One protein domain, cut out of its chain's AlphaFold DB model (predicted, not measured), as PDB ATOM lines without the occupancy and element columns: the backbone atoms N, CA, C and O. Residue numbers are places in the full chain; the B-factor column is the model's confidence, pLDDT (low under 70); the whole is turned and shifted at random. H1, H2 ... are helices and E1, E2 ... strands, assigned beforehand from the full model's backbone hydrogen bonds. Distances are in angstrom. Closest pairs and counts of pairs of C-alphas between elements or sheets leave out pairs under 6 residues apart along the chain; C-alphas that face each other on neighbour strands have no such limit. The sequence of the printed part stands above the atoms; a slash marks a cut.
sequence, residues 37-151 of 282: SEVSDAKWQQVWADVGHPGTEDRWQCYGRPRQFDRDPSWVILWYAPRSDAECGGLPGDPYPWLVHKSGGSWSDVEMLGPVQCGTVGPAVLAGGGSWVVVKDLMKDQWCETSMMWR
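This is residues 37 to 151 of the 282 residues of an uncharacterized protein of Actinomycetales bacterium mxb001 (UniProt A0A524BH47). A strongly twisted sheet of four strands, E1 to E4, curls round the helix H1 on one face, while the helical hairpin of H2 and H3 packs on the sheet from the other side. The longest axis runs from the link of residues 83 to 97 at one end to the last printed residues at the other. The printed part has 115 residues with three named helices and four named strands, in the order H1 E1 E2 E3 E4 H2 H3, and its class is mixed, helices and strands. The sheet's order is E1 E2 E3 E4, antiparallel throughout. The whole is compact, with a radius of gyration of the C-alphas of 14.2 A, yet elongated, spanning 47 by 28 by 22 A.

Begin at residues 37 to 38, which pair antiparallel with residues 67 to 68 of E1, residues 63 to 69. Next comes H1, residues 41 to 51, on the sheet; its closest C-alphas to E1 are those of Trp 44 and Arg 65, 6.6 A apart. E1 forms a hairpin with E2, residues 75 to 82, where N 67 and O 77 are 2.9 A apart, within hydrogen-bond range. E2 forms a hairpin with E3, residues 98 to 103; look there for N 98 and O 78, 2.7 A. E3 forms a hairpin with E4, residues 106 to 112, with N 99 and O 111 at 2.8 A. These strands make a meander, each the antiparallel neighbour of the one before. The closest C-alphas of H1 and the edge strand E4 are those of Asp 50 and Trp 107, 5.5 A. On the opposite face from H1 find H2, residues 118 to 127, over E4 at a height over the sheet of 9.2 A; it runs along the strands, at 17 degrees to E4 on the local plane. H2 and H3, residues 132 to 140, touch as a helical hairpin, opposite ways at a shallow tilt of 27 degrees; their closest C-alphas are those of Gly 122 and Val 135, 5.8 A. H1 is apart from both. Every O i to N i+4 pair is within hydrogen-bond range in H1 and H3, against 4 of 6 in H2.

Find C-alpha 41 at (208.655, 135.616, 174.802); from there H1 runs 15.1 A. E1 spans 18.6 A, and E2 runs 21.2 A from C-alpha 75 at (196.154, 145.591, 172.115). E3 spans 15.8 A, E4 18.2 A and H2 13.8 A. H3 runs 12.2 A, to C-alpha 140 at (183.928, 138.423, 164.983).

The two C-alphas farthest apart, those of Ala 86 and Arg 151, are 47.1 A apart. The printed part has no cut. The links from H1 to E1 and from E2 to E3 are long. The mean pLDDT of the printed part is 78.6; look for values under 70 at residues 114 to 120, 126 to 133 and 139 to 151, among others.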
ATOM      1  N   SER A  37     198.312 137.358 166.329       88.81
ATOM      2  CA  SER A  37     199.555 136.608 166.382       88.81
ATOM      3  C   SER A  37     199.997 136.416 167.827       88.81
ATOM      4  O   SER A  37     199.749 137.255 168.689       88.81
ATOM      5  N   GLU A  38     200.626 135.281 168.128       92.62
ATOM      6  CA  GLU A  38     201.263 135.119 169.435       92.62
ATOM      7  C   GLU A  38     202.399 136.128 169.584       92.62
ATOM      8  O   GLU A  38     203.207 136.324 168.672       92.62
ATOM      9  N   VAL A  39     202.489 136.748 170.756       93.56
ATOM     10  CA  VAL A  39     203.630 137.608 171.066       93.56
ATOM     11  C   VAL A  39     204.894 136.773 171.297       93.56
ATOM     12  O   VAL A  39     204.848 135.653 171.804       93.56
ATOM     13  N   SER A  40     206.056 137.343 170.972       94.81
ATOM     14  CA  SER A  40     207.360 136.768 171.341       94.81
ATOM     15  C   SER A  40     207.531 136.668 172.864       94.81
ATOM     16  O   SER A  40     207.005 137.524 173.574       94.81
ATOM     17  N   ASP A  41     208.377 135.758 173.358       93.88
ATOM     18  CA  ASP A  41     208.655 135.616 174.802       93.88
ATOM     19  C   ASP A  41     209.180 136.899 175.455       93.88
ATOM     20  O   ASP A  41     208.751 137.256 176.546       93.88
ATOM     21  N   ALA A  42     210.056 137.643 174.771       94.00
ATOM     22  CA  ALA A  42     210.572 138.913 175.287       94.00
ATOM     23  C   ALA A  42     209.449 139.938 175.512       94.00
ATOM     24  O   ALA A  42     209.424 140.647 176.514       94.00
ATOM     25  N   LYS A  43     208.484 139.993 174.589       94.06
ATOM     26  CA  LYS A  43     207.285 140.818 174.747       94.06
ATOM     27  C   LYS A  43     206.352 140.248 175.813       94.06
ATOM     28  O   LYS A  43     205.751 141.027 176.543       94.06
ATOM     29  N   TRP A  44     206.234 138.925 175.914       94.38
ATOM     30  CA  TRP A  44     205.398 138.307 176.933       94.38
ATOM     31  C   TRP A  44     205.887 138.678 178.342       94.38
ATOM     32  O   TRP A  44     205.119 139.193 179.143       94.38
ATOM     33  N   GLN A  45     207.193 138.576 178.593       93.69
ATOM     34  CA  GLN A  45     207.814 139.035 179.841       93.69
ATOM     35  C   GLN A  45     207.533 140.513 180.143       93.69
ATOM     36  O   GLN A  45     207.257 140.856 181.287       93.69
ATOM     37  N   GLN A  46     207.573 141.385 179.128       94.12
ATOM     38  CA  GLN A  46     207.251 142.809 179.298       94.12
ATOM     39  C   GLN A  46     205.791 143.027 179.698       94.12
ATOM     40  O   GLN A  46     205.523 143.791 180.613       94.12
ATOM     41  N   VAL A  47     204.850 142.361 179.020       94.06
ATOM     42  CA  VAL A  47     203.425 142.458 179.366       94.06
ATOM     43  C   VAL A  47     203.199 141.908 180.776       94.06
ATOM     44  O   VAL A  47     202.531 142.552 181.573       94.06
ATOM     45  N   TRP A  48     203.795 140.762 181.123       94.69
ATOM     46  CA  TRP A  48     203.648 140.169 182.454       94.69
ATOM     47  C   TRP A  48     204.185 141.054 183.575       94.69
ATOM     48  O   TRP A  48     203.557 141.136 184.623       94.69
ATOM     49  N   ALA A  49     205.320 141.720 183.362       93.75
ATOM     50  CA  ALA A  49     205.891 142.628 184.353       93.75
ATOM     51  C   ALA A  49     204.950 143.798 184.692       93.75
ATOM     52  O   ALA A  49     204.984 144.295 185.814       93.75
ATOM     53  N   ASP A  50     204.123 144.209 183.730       93.62
ATOM     54  CA  ASP A  50     203.199 145.328 183.885       93.62
ATOM     55  C   ASP A  50     201.832 144.891 184.434       93.62
ATOM     56  O   ASP A  50     201.315 145.539 185.341       93.62
ATOM     57  N   VAL A  51     201.246 143.807 183.905       91.88
ATOM     58  CA  VAL A  51     199.876 143.399 184.278       91.88
ATOM     59  C   VAL A  51     199.797 142.163 185.165       91.88
ATOM     60  O   VAL A  51     198.893 142.102 185.987       91.88
ATOM     61  N   GLY A  52     200.748 141.228 185.055       88.81
ATOM     62  CA  GLY A  52     200.915 140.045 185.916       88.81
ATOM     63  C   GLY A  52     199.642 139.263 186.256       88.81
ATOM     64  O   GLY A  52     198.572 139.500 185.717       88.81
ATOM     65  N   HIS A  53     199.737 138.311 187.177       82.94
ATOM     66  CA  HIS A  53     198.573 137.837 187.928       82.94
ATOM     67  C   HIS A  53     198.951 137.830 189.416       82.94
ATOM     68  O   HIS A  53     200.073 137.424 189.744       82.94
ATOM     69  N   PRO A  54     198.084 138.285 190.339       79.38
ATOM     70  CA  PRO A  54     198.444 138.406 191.750       79.38
ATOM     71  C   PRO A  54     199.068 137.127 192.334       79.38
ATOM     72  O   PRO A  54     198.486 136.046 192.214       79.38
ATOM     73  N   GLY A  55     200.246 137.260 192.962       81.00
ATOM     74  CA  GLY A  55     200.972 136.166 193.621       81.00
ATOM     75  C   GLY A  55     201.697 135.198 192.680       81.00
ATOM     76  O   GLY A  55     201.930 134.047 193.054       81.00
ATOM     77  N   THR A  56     201.993 135.619 191.444       85.88
ATOM     78  CA  THR A  56     202.579 134.762 190.394       85.88
ATOM     79  C   THR A  56     203.700 135.447 189.599       85.88
ATOM     80  O   THR A  56     203.950 135.133 188.435       85.88
ATOM     81  N   GLU A  57     204.410 136.380 190.231       86.06
ATOM     82  CA  GLU A  57     205.377 137.301 189.621       86.06
ATOM     83  C   GLU A  57     206.428 136.579 188.752       86.06
ATOM     84  O   GLU A  57     206.669 136.980 187.615       86.06
ATOM     85  N   ASP A  58     206.947 135.436 189.216       86.81
ATOM     86  CA  ASP A  58     207.968 134.636 188.517       86.81
ATOM     87  C   ASP A  58     207.404 133.429 187.737       86.81
ATOM     88  O   ASP A  58     208.136 132.498 187.398       86.81
ATOM     89  N   ARG A  59     206.088 133.391 187.484       90.19
ATOM     90  CA  ARG A  59     205.386 132.217 186.928       90.19
ATOM     91  C   ARG A  59     204.721 132.464 185.573       90.19
ATOM     92  O   ARG A  59     203.868 131.683 185.167       90.19
ATOM     93  N   TRP A  60     205.109 133.498 184.833       91.00
ATOM     94  CA  TRP A  60     204.501 133.844 183.536       91.00
ATOM     95  C   TRP A  60     204.519 132.706 182.501       91.00
ATOM     96  O   TRP A  60     203.611 132.602 181.679       91.00
ATOM     97  N   GLN A  61     205.512 131.808 182.554       92.00
ATOM     98  CA  GLN A  61     205.615 130.634 181.674       92.00
ATOM     99  C   GLN A  61     204.500 129.609 181.916       92.00
ATOM    100  O   GLN A  61     204.245 128.756 181.060       92.00
ATOM    101  N   CYS A  62     203.845 129.685 183.076       91.69
ATOM    102  CA  CYS A  62     202.691 128.865 183.396       91.69
ATOM    103  C   CYS A  62     201.410 129.339 182.721       91.69
ATOM    104  O   CYS A  62     200.444 128.588 182.726       91.69
ATOM    105  N   TYR A  63     201.398 130.522 182.112       89.06
ATOM    106  CA  TYR A  63     200.224 131.101 181.473       89.06
ATOM    107  C   TYR A  63     200.379 131.139 179.954       89.06
ATOM    108  O   TYR A  63     201.486 131.135 179.407       89.06
ATOM    109  N   GLY A  64     199.243 131.139 179.255       85.38
ATOM    110  CA  GLY A  64     199.216 131.174 177.796       85.38
ATOM    111  C   GLY A  64     199.834 132.461 177.249       85.38
ATOM    112  O   GLY A  64     199.601 133.545 177.783       85.38
ATOM    113  N   ARG A  65     200.598 132.355 176.153       90.38
ATOM    114  CA  ARG A  65     201.139 133.539 175.471       90.38
ATOM    115  C   ARG A  65     199.993 134.451 175.009       90.38
ATOM    116  O   ARG A  65     199.031 133.953 174.416       90.38
ATOM    117  N   PRO A  66     200.100 135.777 175.214       92.81
ATOM    118  CA  PRO A  66     199.127 136.713 174.690       92.81
ATOM    119  C   PRO A  66     199.010 136.625 173.174       92.81
ATOM    120  O   PRO A  66     200.005 136.434 172.464       92.81
ATOM    121  N   ARG A  67     197.799 136.865 172.677       92.06
ATOM    122  CA  ARG A  67     197.547 137.083 171.253       92.06
ATOM    123  C   ARG A  67     197.441 138.578 170.993       92.06
ATOM    124  O   ARG A  67     196.632 139.254 171.612       92.06
ATOM    125  N   GLN A  68     198.261 139.103 170.104       92.88
ATOM    126  CA  GLN A  68     198.273 140.506 169.722       92.88
ATOM    127  C   GLN A  68     197.393 140.740 168.504       92.88
ATOM    128  O   GLN A  68     197.433 139.938 167.582       92.88
ATOM    129  N   PHE A  69     196.659 141.852 168.470       87.00
ATOM    130  CA  PHE A  69     195.938 142.272 167.268       87.00
ATOM    131  C   PHE A  69     196.926 142.793 166.217       87.00
ATOM    132  O   PHE A  69     197.668 143.742 166.468       87.00
ATOM    133  N   ASP A  70     196.919 142.212 165.019       82.75
ATOM    134  CA  ASP A  70     197.868 142.570 163.956       82.75
ATOM    135  C   ASP A  70     197.581 143.973 163.393       82.75
ATOM    136  O   ASP A  70     198.495 144.704 163.011       82.75
ATOM    137  N   ARG A  71     196.303 144.378 163.380       74.19
ATOM    138  CA  ARG A  71     195.854 145.706 162.921       74.19
ATOM    139  C   ARG A  71     196.012 146.801 163.970       74.19
ATOM    140  O   ARG A  71     196.081 147.972 163.603       74.19
ATOM    141  N   ASP A  72     196.074 146.429 165.247       80.88
ATOM    142  CA  ASP A  72     196.326 147.356 166.349       80.88
ATOM    143  C   ASP A  72     197.276 146.728 167.384       80.88
ATOM    144  O   ASP A  72     196.850 146.188 168.410       80.88
ATOM    145  N   PRO A  73     198.595 146.811 167.130       87.25
ATOM    146  CA  PRO A  73     199.628 146.225 167.976       87.25
ATOM    147  C   PRO A  73     199.638 146.695 169.438       87.25
ATOM    148  O   PRO A  73     200.363 146.104 170.247       87.25
ATOM    149  N   SER A  74     198.904 147.760 169.769       89.75
ATOM    150  CA  SER A  74     198.770 148.263 171.136       89.75
ATOM    151  C   SER A  74     197.832 147.414 171.999       89.75
ATOM    152  O   SER A  74     197.842 147.579 173.213       89.75
ATOM    153  N   TRP A  75     197.093 146.467 171.412       92.12
ATOM    154  CA  TRP A  75     196.154 145.591 172.115       92.12
ATOM    155  C   TRP A  75     196.613 144.133 172.108       92.12
ATOM    156  O   TRP A  75     197.102 143.619 171.095       92.12
ATOM    157  N   VAL A  76     196.420 143.444 173.234       93.88
ATOM    158  CA  VAL A  76     196.630 141.996 173.358       93.88
ATOM    159  C   VAL A  76     195.505 141.337 174.160       93.88
ATOM    160  O   VAL A  76     194.931 141.937 175.064       93.88
ATOM    161  N   ILE A  77     195.204 140.086 173.823       90.19
ATOM    162  CA  ILE A  77     194.333 139.180 174.573       90.19
ATOM    163  C   ILE A  77     195.230 138.282 175.412       90.19
ATOM    164  O   ILE A  77     196.074 137.568 174.861       90.19
ATOM    165  N   LEU A  78     195.047 138.308 176.725       89.31
ATOM    166  CA  LEU A  78     195.879 137.602 177.684       89.31
ATOM    167  C   LEU A  78     195.093 136.528 178.442       89.31
ATOM    168  O   LEU A  78     194.076 136.812 179.055       89.31
ATOM    169  N   TRP A  79     195.589 135.294 178.448       84.94
ATOM    170  CA  TRP A  79     194.989 134.176 179.164       84.94
ATOM    171  C   TRP A  79     195.622 133.963 180.534       84.94
ATOM    172  O   TRP A  79     196.714 133.403 180.630       84.94
ATOM    173  N   TYR A  80     194.879 134.270 181.594       79.44
ATOM    174  CA  TYR A  80     195.235 133.859 182.953       79.44
ATOM    175  C   TYR A  80     194.781 132.433 183.279       79.44
ATOM    176  O   TYR A  80     194.396 132.135 184.400       79.44
ATOM    177  N   ALA A  81     194.835 131.530 182.301       79.88
ATOM    178  CA  ALA A  81     194.590 130.112 182.513       79.88
ATOM    179  C   ALA A  81     195.942 129.397 182.681       79.88
ATOM    180  O   ALA A  81     196.695 129.310 181.703       79.88
ATOM    181  N   PRO A  82     196.285 128.914 183.891       82.44
ATOM    182  CA  PRO A  82     197.534 128.208 184.099       82.44
ATOM    183  C   PRO A  82     197.525 126.856 183.376       82.44
ATOM    184  O   PRO A  82     196.496 126.189 183.241       82.44
ATOM    185  N   ARG A  83     198.701 126.435 182.915       86.12
ATOM    186  CA  ARG A  83     198.925 125.125 182.305       86.12
ATOM    187  C   ARG A  83     198.607 124.009 183.299       86.12
ATOM    188  O   ARG A  83     198.877 124.114 184.490       86.12
ATOM    189  N   SER A  84     198.090 122.898 182.785       84.50
ATOM    190  CA  SER A  84     197.665 121.749 183.593       84.50
ATOM    191  C   SER A  84     198.801 120.798 183.999       84.50
ATOM    192  O   SER A  84     198.530 119.672 184.414       84.50
ATOM    193  N   ASP A  85     200.063 121.181 183.809       88.62
ATOM    194  CA  ASP A  85     201.208 120.353 184.192       88.62
ATOM    195  C   ASP A  85     201.560 120.514 185.681       88.62
ATOM    196  O   ASP A  85     201.070 121.401 186.378       88.62
ATOM    197  N   ALA A  86     202.380 119.594 186.195       87.06
ATOM    198  CA  ALA A  86     202.674 119.508 187.623       87.06
ATOM    199  C   ALA A  86     203.403 120.747 188.178       87.06
ATOM    200  O   ALA A  86     203.308 121.016 189.371       87.06
ATOM    201  N   GLU A  87     204.125 121.488 187.334       88.75
ATOM    202  CA  GLU A  87     204.870 122.685 187.738       88.75
ATOM    203  C   GLU A  87     203.952 123.903 187.919       88.75
ATOM    204  O   GLU A  87     204.182 124.727 188.803       88.75
ATOM    205  N   CYS A  88     202.893 123.982 187.113       90.06
ATOM    206  CA  CYS A  88     201.925 125.077 187.111       90.06
ATOM    207  C   CYS A  88     200.629 124.754 187.876       90.06
ATOM    208  O   CYS A  88     199.722 125.587 187.970       90.06
ATOM    209  N   GLY A  89     200.540 123.551 188.449       85.38
ATOM    210  CA  GLY A  89     199.392 123.089 189.216       85.38
ATOM    211  C   GLY A  89     199.128 123.929 190.469       85.38
ATOM    212  O   GLY A  89     200.033 124.235 191.240       85.38
ATOM    213  N   GLY A  90     197.857 124.275 190.692       81.81
ATOM    214  CA  GLY A  90     197.416 125.026 191.873       81.81
ATOM    215  C   GLY A  90     197.650 126.537 191.801       81.81
ATOM    216  O   GLY A  90     197.321 127.234 192.760       81.81
ATOM    217  N   LEU A  91     198.180 127.051 190.685       84.88
ATOM    218  CA  LEU A  91     198.246 128.489 190.450       84.88
ATOM    219  C   LEU A  91     196.837 129.076 190.261       84.88
ATOM    220  O   LEU A  91     195.961 128.409 189.701       84.88
ATOM    221  N   PRO A  92     196.606 130.315 190.726       77.50
ATOM    222  CA  PRO A  92     195.345 130.996 190.500       77.50
ATOM    223  C   PRO A  92     195.185 131.337 189.015       77.50
ATOM    224  O   PRO A  92     196.164 131.482 188.280       77.50
ATOM    225  N   GLY A  93     193.947 131.468 188.568       73.69
ATOM    226  CA  GLY A  93     193.668 131.840 187.197       73.69
ATOM    227  C   GLY A  93     192.238 132.295 187.003       73.69
ATOM    228  O   GLY A  93     191.368 132.007 187.828       73.69
ATOM    229  N   ASP A  94     192.016 132.969 185.884       72.88
ATOM    230  CA  ASP A  94     190.703 133.454 185.495       72.88
ATOM    231  C   ASP A  94     190.026 132.506 184.504       72.88
ATOM    232  O   ASP A  94     190.682 131.893 183.655       72.88
ATOM    233  N   PRO A  95     188.687 132.412 184.556       64.69
ATOM    234  CA  PRO A  95     187.915 131.618 183.601       64.69
ATOM    235  C   PRO A  95     187.932 132.205 182.181       64.69
ATOM    236  O   PRO A  95     187.509 131.541 181.235       64.69
ATOM    237  N   TYR A  96     188.392 133.447 182.042       73.12
ATOM    238  CA  TYR A  96     188.238 134.281 180.865       73.12
ATOM    239  C   TYR A  96     189.519 135.076 180.603       73.12
ATOM    240  O   TYR A  96     190.162 135.517 181.558       73.12
ATOM    241  N   PRO A  97     189.923 135.260 179.334       80.00
ATOM    242  CA  PRO A  97     191.080 136.079 179.033       80.00
ATOM    243  C   PRO A  97     190.793 137.551 179.310       80.00
ATOM    244  O   PRO A  97     189.651 137.991 179.317       80.00
ATOM    245  N   TRP A  98     191.841 138.333 179.484       81.94
ATOM    246  CA  TRP A  98     191.770 139.768 179.674       81.94
ATOM    247  C   TRP A  98     192.178 140.499 178.407       81.94
ATOM    248  O   TRP A  98     193.055 140.058 177.661       81.94
ATOM    249  N   LEU A  99     191.545 141.639 178.174       89.94
ATOM    250  CA  LEU A  99     191.952 142.589 177.163       89.94
ATOM    251  C   LEU A  99     192.907 143.600 177.789       89.94
ATOM    252  O   LEU A  99     192.572 144.260 178.772       89.94
ATOM    253  N   VAL A 100     194.089 143.719 177.200       92.94
ATOM    254  CA  VAL A 100     195.189 144.526 177.724       92.94
ATOM    255  C   VAL A 100     195.633 145.515 176.653       92.94
ATOM    256  O   VAL A 100     195.745 145.162 175.475       92.94
ATOM    257  N   HIS A 101     195.904 146.751 177.062       93.12
ATOM    258  CA  HIS A 101     196.297 147.841 176.176       93.12
ATOM    259  C   HIS A 101     197.632 148.459 176.594       93.12
ATOM    260  O   HIS A 101     197.927 148.582 177.781       93.12
ATOM    261  N   LYS A 102     198.437 148.878 175.614       92.56
ATOM    262  CA  LYS A 102     199.685 149.606 175.835       92.56
ATOM    263  C   LYS A 102     199.472 151.115 175.761       92.56
ATOM    264  O   LYS A 102     199.331 151.665 174.672       92.56
ATOM    265  N   SER A 103     199.597 151.802 176.893       84.75
ATOM    266  CA  SER A 103     199.544 153.265 176.977       84.75
ATOM    267  C   SER A 103     200.769 153.821 177.695       84.75
ATOM    268  O   SER A 103     201.221 153.282 178.699       84.75
ATOM    269  N   GLY A 104     201.350 154.901 177.168       81.00
ATOM    270  CA  GLY A 104     202.457 155.595 177.841       81.00
ATOM    271  C   GLY A 104     203.721 154.750 178.072       81.00
ATOM    272  O   GLY A 104     204.544 155.117 178.900       81.00
ATOM    273  N   GLY A 105     203.889 153.641 177.345       85.94
ATOM    274  CA  GLY A 105     205.033 152.732 177.476       85.94
ATOM    275  C   GLY A 105     204.766 151.478 178.310       85.94
ATOM    276  O   GLY A 105     205.487 150.502 178.110       85.94
ATOM    277  N   SER A 106     203.704 151.471 179.115       91.69
ATOM    278  CA  SER A 106     203.303 150.352 179.974       91.69
ATOM    279  C   SER A 106     202.036 149.672 179.467       91.69
ATOM    280  O   SER A 106     201.241 150.268 178.735       91.69
ATOM    281  N   TRP A 107     201.860 148.413 179.841       94.31
ATOM    282  CA  TRP A 107     200.625 147.668 179.634       94.31
ATOM    283  C   TRP A 107     199.687 147.837 180.828       94.31
ATOM    284  O   TRP A 107     200.123 147.930 181.970       94.31
ATOM    285  N   SER A 108     198.390 147.880 180.557       89.44
ATOM    286  CA  SER A 108     197.354 147.895 181.582       89.44
ATOM    287  C   SER A 108     196.182 147.039 181.140       89.44
ATOM    288  O   SER A 108     195.800 147.050 179.962       89.44
ATOM    289  N   ASP A 109     195.601 146.318 182.083       83.31
ATOM    290  CA  ASP A 109     194.308 145.687 181.916       83.31
ATOM    291  C   ASP A 109     193.220 146.717 181.605       83.31
ATOM    292  O   ASP A 109     193.245 147.859 182.065       83.31
ATOM    293  N   VAL A 110     192.276 146.310 180.762       77.44
ATOM    294  CA  VAL A 110     191.128 147.131 180.371       77.44
ATOM    295  C   VAL A 110     189.829 146.460 180.789       77.44
ATOM    296  O   VAL A 110     188.964 147.123 181.347       77.44
ATOM    297  N   GLU A 111     189.674 145.168 180.490       82.31
ATOM    298  CA  GLU A 111     188.433 144.428 180.742       82.31
ATOM    299  C   GLU A 111     188.680 142.911 180.700       82.31
ATOM    300  O   GLU A 111     189.467 142.431 179.881       82.31
ATOM    301  N   MET A 112     187.962 142.139 181.520       74.56
ATOM    302  CA  MET A 112     187.925 140.676 181.416       74.56
ATOM    303  C   MET A 112     186.911 140.245 180.337       74.56
ATOM    304  O   MET A 112     185.737 140.611 180.372       74.56
ATOM    305  N   LEU A 113     187.350 139.445 179.366       71.94
ATOM    306  CA  LEU A 113     186.578 139.013 178.199       71.94
ATOM    307  C   LEU A 113     185.862 137.679 178.448       71.94
ATOM    308  O   LEU A 113     186.476 136.622 178.395       71.94
ATOM    309  N   GLY A 114     184.545 137.699 178.641       60.41
ATOM    310  CA  GLY A 114     183.714 136.488 178.715       60.41
ATOM    311  C   GLY A 114     182.528 136.541 177.750       60.41
ATOM    312  O   GLY A 114     182.525 137.370 176.843       60.41
ATOM    313  N   PRO A 115     181.471 135.730 177.939       55.38
ATOM    314  CA  PRO A 115     180.175 135.964 177.304       55.38
ATOM    315  C   PRO A 115     179.561 137.252 177.882       55.38
ATOM    316  O   PRO A 115     178.640 137.241 178.696       55.38
ATOM    317  N   VAL A 116     180.143 138.385 177.501       58.34
ATOM    318  CA  VAL A 116     179.771 139.736 177.898       58.34
ATOM    319  C   VAL A 116     179.262 140.471 176.668       58.34
ATOM    320  O   VAL A 116     179.676 140.214 175.535       58.34
ATOM    321  N   GLN A 117     178.325 141.392 176.872       60.53
ATOM    322  CA  GLN A 117     177.823 142.213 175.776       60.53
ATOM    323  C   GLN A 117     178.943 143.148 175.312       60.53
ATOM    324  O   GLN A 117     179.544 143.838 176.139       60.53
ATOM    325  N   CYS A 118     179.191 143.269 174.002       61.25
ATOM    326  CA  CYS A 118     180.221 144.218 173.548       61.25
ATOM    327  C   CYS A 118     179.852 145.687 173.864       61.25
ATOM    328  O   CYS A 118     180.694 146.570 173.734       61.25
ATOM    329  N   GLY A 119     178.616 145.959 174.310       57.06
ATOM    330  CA  GLY A 119     178.201 147.266 174.821       57.06
ATOM    331  C   GLY A 119     178.924 147.654 176.113       57.06
ATOM    332  O   GLY A 119     179.018 148.840 176.405       57.06
ATOM    333  N   THR A 120     179.475 146.675 176.836       67.00
ATOM    334  CA  THR A 120     180.322 146.864 178.020       67.00
ATOM    335  C   THR A 120     181.794 146.998 177.625       67.00
ATOM    336  O   THR A 120     182.451 147.961 178.007       67.00
ATOM    337  N   VAL A 121     182.287 146.088 176.777       73.00
ATOM    338  CA  VAL A 121     183.703 146.052 176.360       73.00
ATOM    339  C   VAL A 121     184.064 147.238 175.461       73.00
ATOM    340  O   VAL A 121     185.133 147.824 175.591       73.00
ATOM    341  N   GLY A 122     183.169 147.642 174.556       69.06
ATOM    342  CA  GLY A 122     183.409 148.719 173.595       69.06
ATOM    343  C   GLY A 122     183.763 150.064 174.247       69.06
ATOM    344  O   GLY A 122     184.783 150.649 173.888       69.06
ATOM    345  N   PRO A 123     182.974 150.573 175.212       65.31
ATOM    346  CA  PRO A 123     183.326 151.772 175.968       65.31
ATOM    347  C   PRO A 123     184.684 151.690 176.668       65.31
ATOM    348  O   PRO A 123     185.420 152.671 176.604       65.31
ATOM    349  N   ALA A 124     185.018 150.551 177.287       70.06
ATOM    350  CA  ALA A 124     186.301 150.349 177.959       70.06
ATOM    351  C   ALA A 124     187.467 150.389 176.959       70.06
ATOM    352  O   ALA A 124     188.442 151.106 177.175       70.06
ATOM    353  N   VAL A 125     187.318 149.733 175.802       74.50
ATOM    354  CA  VAL A 125     188.298 149.781 174.703       74.50
ATOM    355  C   VAL A 125     188.542 151.209 174.230       74.50
ATOM    356  O   VAL A 125     189.686 151.645 174.124       74.50
ATOM    357  N   LEU A 126     187.472 151.965 173.974       69.38
ATOM    358  CA  LEU A 126     187.578 153.347 173.503       69.38
ATOM    359  C   LEU A 126     188.173 154.279 174.567       69.38
ATOM    360  O   LEU A 126     188.977 155.145 174.233       69.38
ATOM    361  N   ALA A 127     187.801 154.106 175.839       68.62
ATOM    362  CA  ALA A 127     188.379 154.858 176.953       68.62
ATOM    363  C   ALA A 127     189.871 154.542 177.136       68.62
ATOM    364  O   ALA A 127     190.654 155.435 177.451       68.62
ATOM    365  N   GLY A 128     190.265 153.297 176.859       66.38
ATOM    366  CA  GLY A 128     191.655 152.864 176.801       66.38
ATOM    367  C   GLY A 128     192.437 153.427 175.612       66.38
ATOM    368  O   GLY A 128     193.643 153.255 175.577       66.38
ATOM    369  N   GLY A 129     191.805 154.122 174.658       69.38
ATOM    370  CA  GLY A 129     192.463 154.661 173.459       69.38
ATOM    371  C   GLY A 129     192.420 153.732 172.241       69.38
ATOM    372  O   GLY A 129     193.047 154.018 171.223       69.38
ATOM    373  N   GLY A 130     191.669 152.635 172.327       65.88
ATOM    374  CA  GLY A 130     191.505 151.664 171.256       65.88
ATOM    375  C   GLY A 130     190.553 152.136 170.172       65.88
ATOM    376  O   GLY A 130     189.755 153.057 170.349       65.88
ATOM    377  N   SER A 131     190.624 151.473 169.022       66.69
ATOM    378  CA  SER A 131     189.737 151.748 167.896       66.69
ATOM    379  C   SER A 131     188.567 150.765 167.836       66.69
ATOM    380  O   SER A 131     188.613 149.649 168.355       66.69
ATOM    381  N   TRP A 132     187.517 151.139 167.105       64.19
ATOM    382  CA  TRP A 132     186.398 150.237 166.807       64.19
ATOM    383  C   TRP A 132     186.807 148.972 166.042       64.19
ATOM    384  O   TRP A 132     186.046 148.006 166.026       64.19
ATOM    385  N   VAL A 133     187.993 148.954 165.423       65.56
ATOM    386  CA  VAL A 133     188.530 147.753 164.775       65.56
ATOM    387  C   VAL A 133     188.754 146.652 165.810       65.56
ATOM    388  O   VAL A 133     188.301 145.538 165.580       65.56
ATOM    389  N   VAL A 134     189.308 146.980 166.983       71.31
ATOM    390  CA  VAL A 134     189.513 146.023 168.086       71.31
ATOM    391  C   VAL A 134     188.180 145.436 168.555       71.31
ATOM    392  O   VAL A 134     188.045 144.225 168.691       71.31
ATOM    393  N   VAL A 135     187.154 146.274 168.735       71.69
ATOM    394  CA  VAL A 135     185.819 145.817 169.168       71.69
ATOM    395  C   VAL A 135     185.171 144.907 168.123       71.69
ATOM    396  O   VAL A 135     184.593 143.877 168.462       71.69
ATOM    397  N   LYS A 136     185.280 145.263 166.840       67.44
ATOM    398  CA  LYS A 136     184.764 144.449 165.735       67.44
ATOM    399  C   LYS A 136     185.471 143.098 165.649       67.44
ATOM    400  O   LYS A 136     184.829 142.089 165.366       67.44
ATOM    401  N   ASP A 137     186.772 143.101 165.871       71.88
ATOM    402  CA  ASP A 137     187.599 141.910 165.887       71.88
ATOM    403  C   ASP A 137     187.155 140.997 167.055       71.88
ATOM    404  O   ASP A 137     186.798 139.841 166.834       71.88
ATOM    405  N   LEU A 138     186.980 141.537 168.266       75.19
ATOM    406  CA  LEU A 138     186.414 140.795 169.405       75.19
ATOM    407  C   LEU A 138     185.021 140.198 169.111       75.19
ATOM    408  O   LEU A 138     184.772 139.037 169.436       75.19
ATOM    409  N   MET A 139     184.130 140.950 168.451       69.38
ATOM    410  CA  MET A 139     182.803 140.463 168.035       69.38
ATOM    411  C   MET A 139     182.890 139.303 167.041       69.38
ATOM    412  O   MET A 139     182.121 138.346 167.130       69.38
ATOM    413  N   LYS A 140     183.784 139.415 166.052       65.50
ATOM    414  CA  LYS A 140     183.928 138.423 164.983       65.50
ATOM    415  C   LYS A 140     184.271 137.047 165.550       65.50
ATOM    416  O   LYS A 140     183.714 136.049 165.097       65.50
ATOM    417  N   ASP A 141     185.148 137.028 166.541       64.56
ATOM    418  CA  ASP A 141     185.637 135.806 167.170       64.56
ATOM    419  C   ASP A 141     184.829 135.413 168.414       64.56
ATOM    420  O   ASP A 141     185.234 134.531 169.165       64.56
ATOM    421  N   GLN A 142     183.661 136.037 168.608       64.81
ATOM    422  CA  GLN A 142     182.719 135.741 169.691       64.81
ATOM    423  C   GLN A 142     183.310 135.930 171.102       64.81
ATOM    424  O   GLN A 142     182.777 135.393 172.069       64.81
ATOM    425  N   TRP A 143     184.361 136.751 171.244       68.69
ATOM    426  CA  TRP A 143     184.900 137.176 172.549       68.69
ATOM    427  C   TRP A 143     183.956 138.107 173.302       68.69
ATOM    428  O   TRP A 143     184.109 138.321 174.499       68.69
ATOM    429  N   CYS A 144     182.999 138.693 172.591       63.69
ATOM    430  CA  CYS A 144     181.851 139.358 173.169       63.69
ATOM    431  C   CYS A 144     180.660 139.173 172.222       63.69
ATOM    432  O   CYS A 144     180.809 139.140 170.995       63.69
ATOM    433  N   GLU A 145     179.461 139.028 172.781       56.41
ATOM    434  CA  GLU A 145     178.265 138.766 171.987       56.41
ATOM    435  C   GLU A 145     177.587 140.060 171.534       56.41
ATOM    436  O   GLU A 145     177.483 141.057 172.263       56.41
ATOM    437  N   THR A 146     177.028 140.021 170.325       52.19
ATOM    438  CA  THR A 146     176.175 141.084 169.798       52.19
ATOM    439  C   THR A 146     174.740 140.915 170.283       52.19
ATOM    440  O   THR A 146     173.830 140.686 169.489       52.19
ATOM    441  N   SER A 147     174.496 141.063 171.582       43.53
ATOM    442  CA  SER A 147     173.156 141.437 172.033       43.53
ATOM    443  C   SER A 147     173.138 142.947 172.243       43.53
ATOM    444  O   SER A 147     174.044 143.526 172.831       43.53
ATOM    445  N   MET A 148     172.160 143.619 171.631       36.38
ATOM    446  CA  MET A 148     171.924 145.064 171.758       36.38
ATOM    447  C   MET A 148     173.015 145.998 171.207       36.38
ATOM    448  O   MET A 148     172.737 147.170 171.034       36.38
ATOM    449  N   MET A 149     174.195 145.516 170.820       32.97
ATOM    450  CA  MET A 149     175.340 146.332 170.399       32.97
ATOM    451  C   MET A 149     175.176 147.122 169.105       32.97
ATOM    452  O   MET A 149     175.633 148.248 169.050       32.97
ATOM    453  N   TRP A 150     174.482 146.609 168.088       37.59
ATOM    454  CA  TRP A 150     174.115 147.440 166.931       37.59
ATOM    455  C   TRP A 150     173.108 148.534 167.322       37.59
ATOM    456  O   TRP A 150     173.122 149.631 166.779       37.59
ATOM    457  N   ARG A 151     172.264 148.256 168.324       38.72
ATOM    458  CA  ARG A 151     171.289 149.196 168.886       38.72
ATOM    459  C   ARG A 151     171.950 150.212 169.820       38.72
ATOM    460  O   ARG A 151     171.573 151.363 169.758       38.72
TER     461      ARG A 151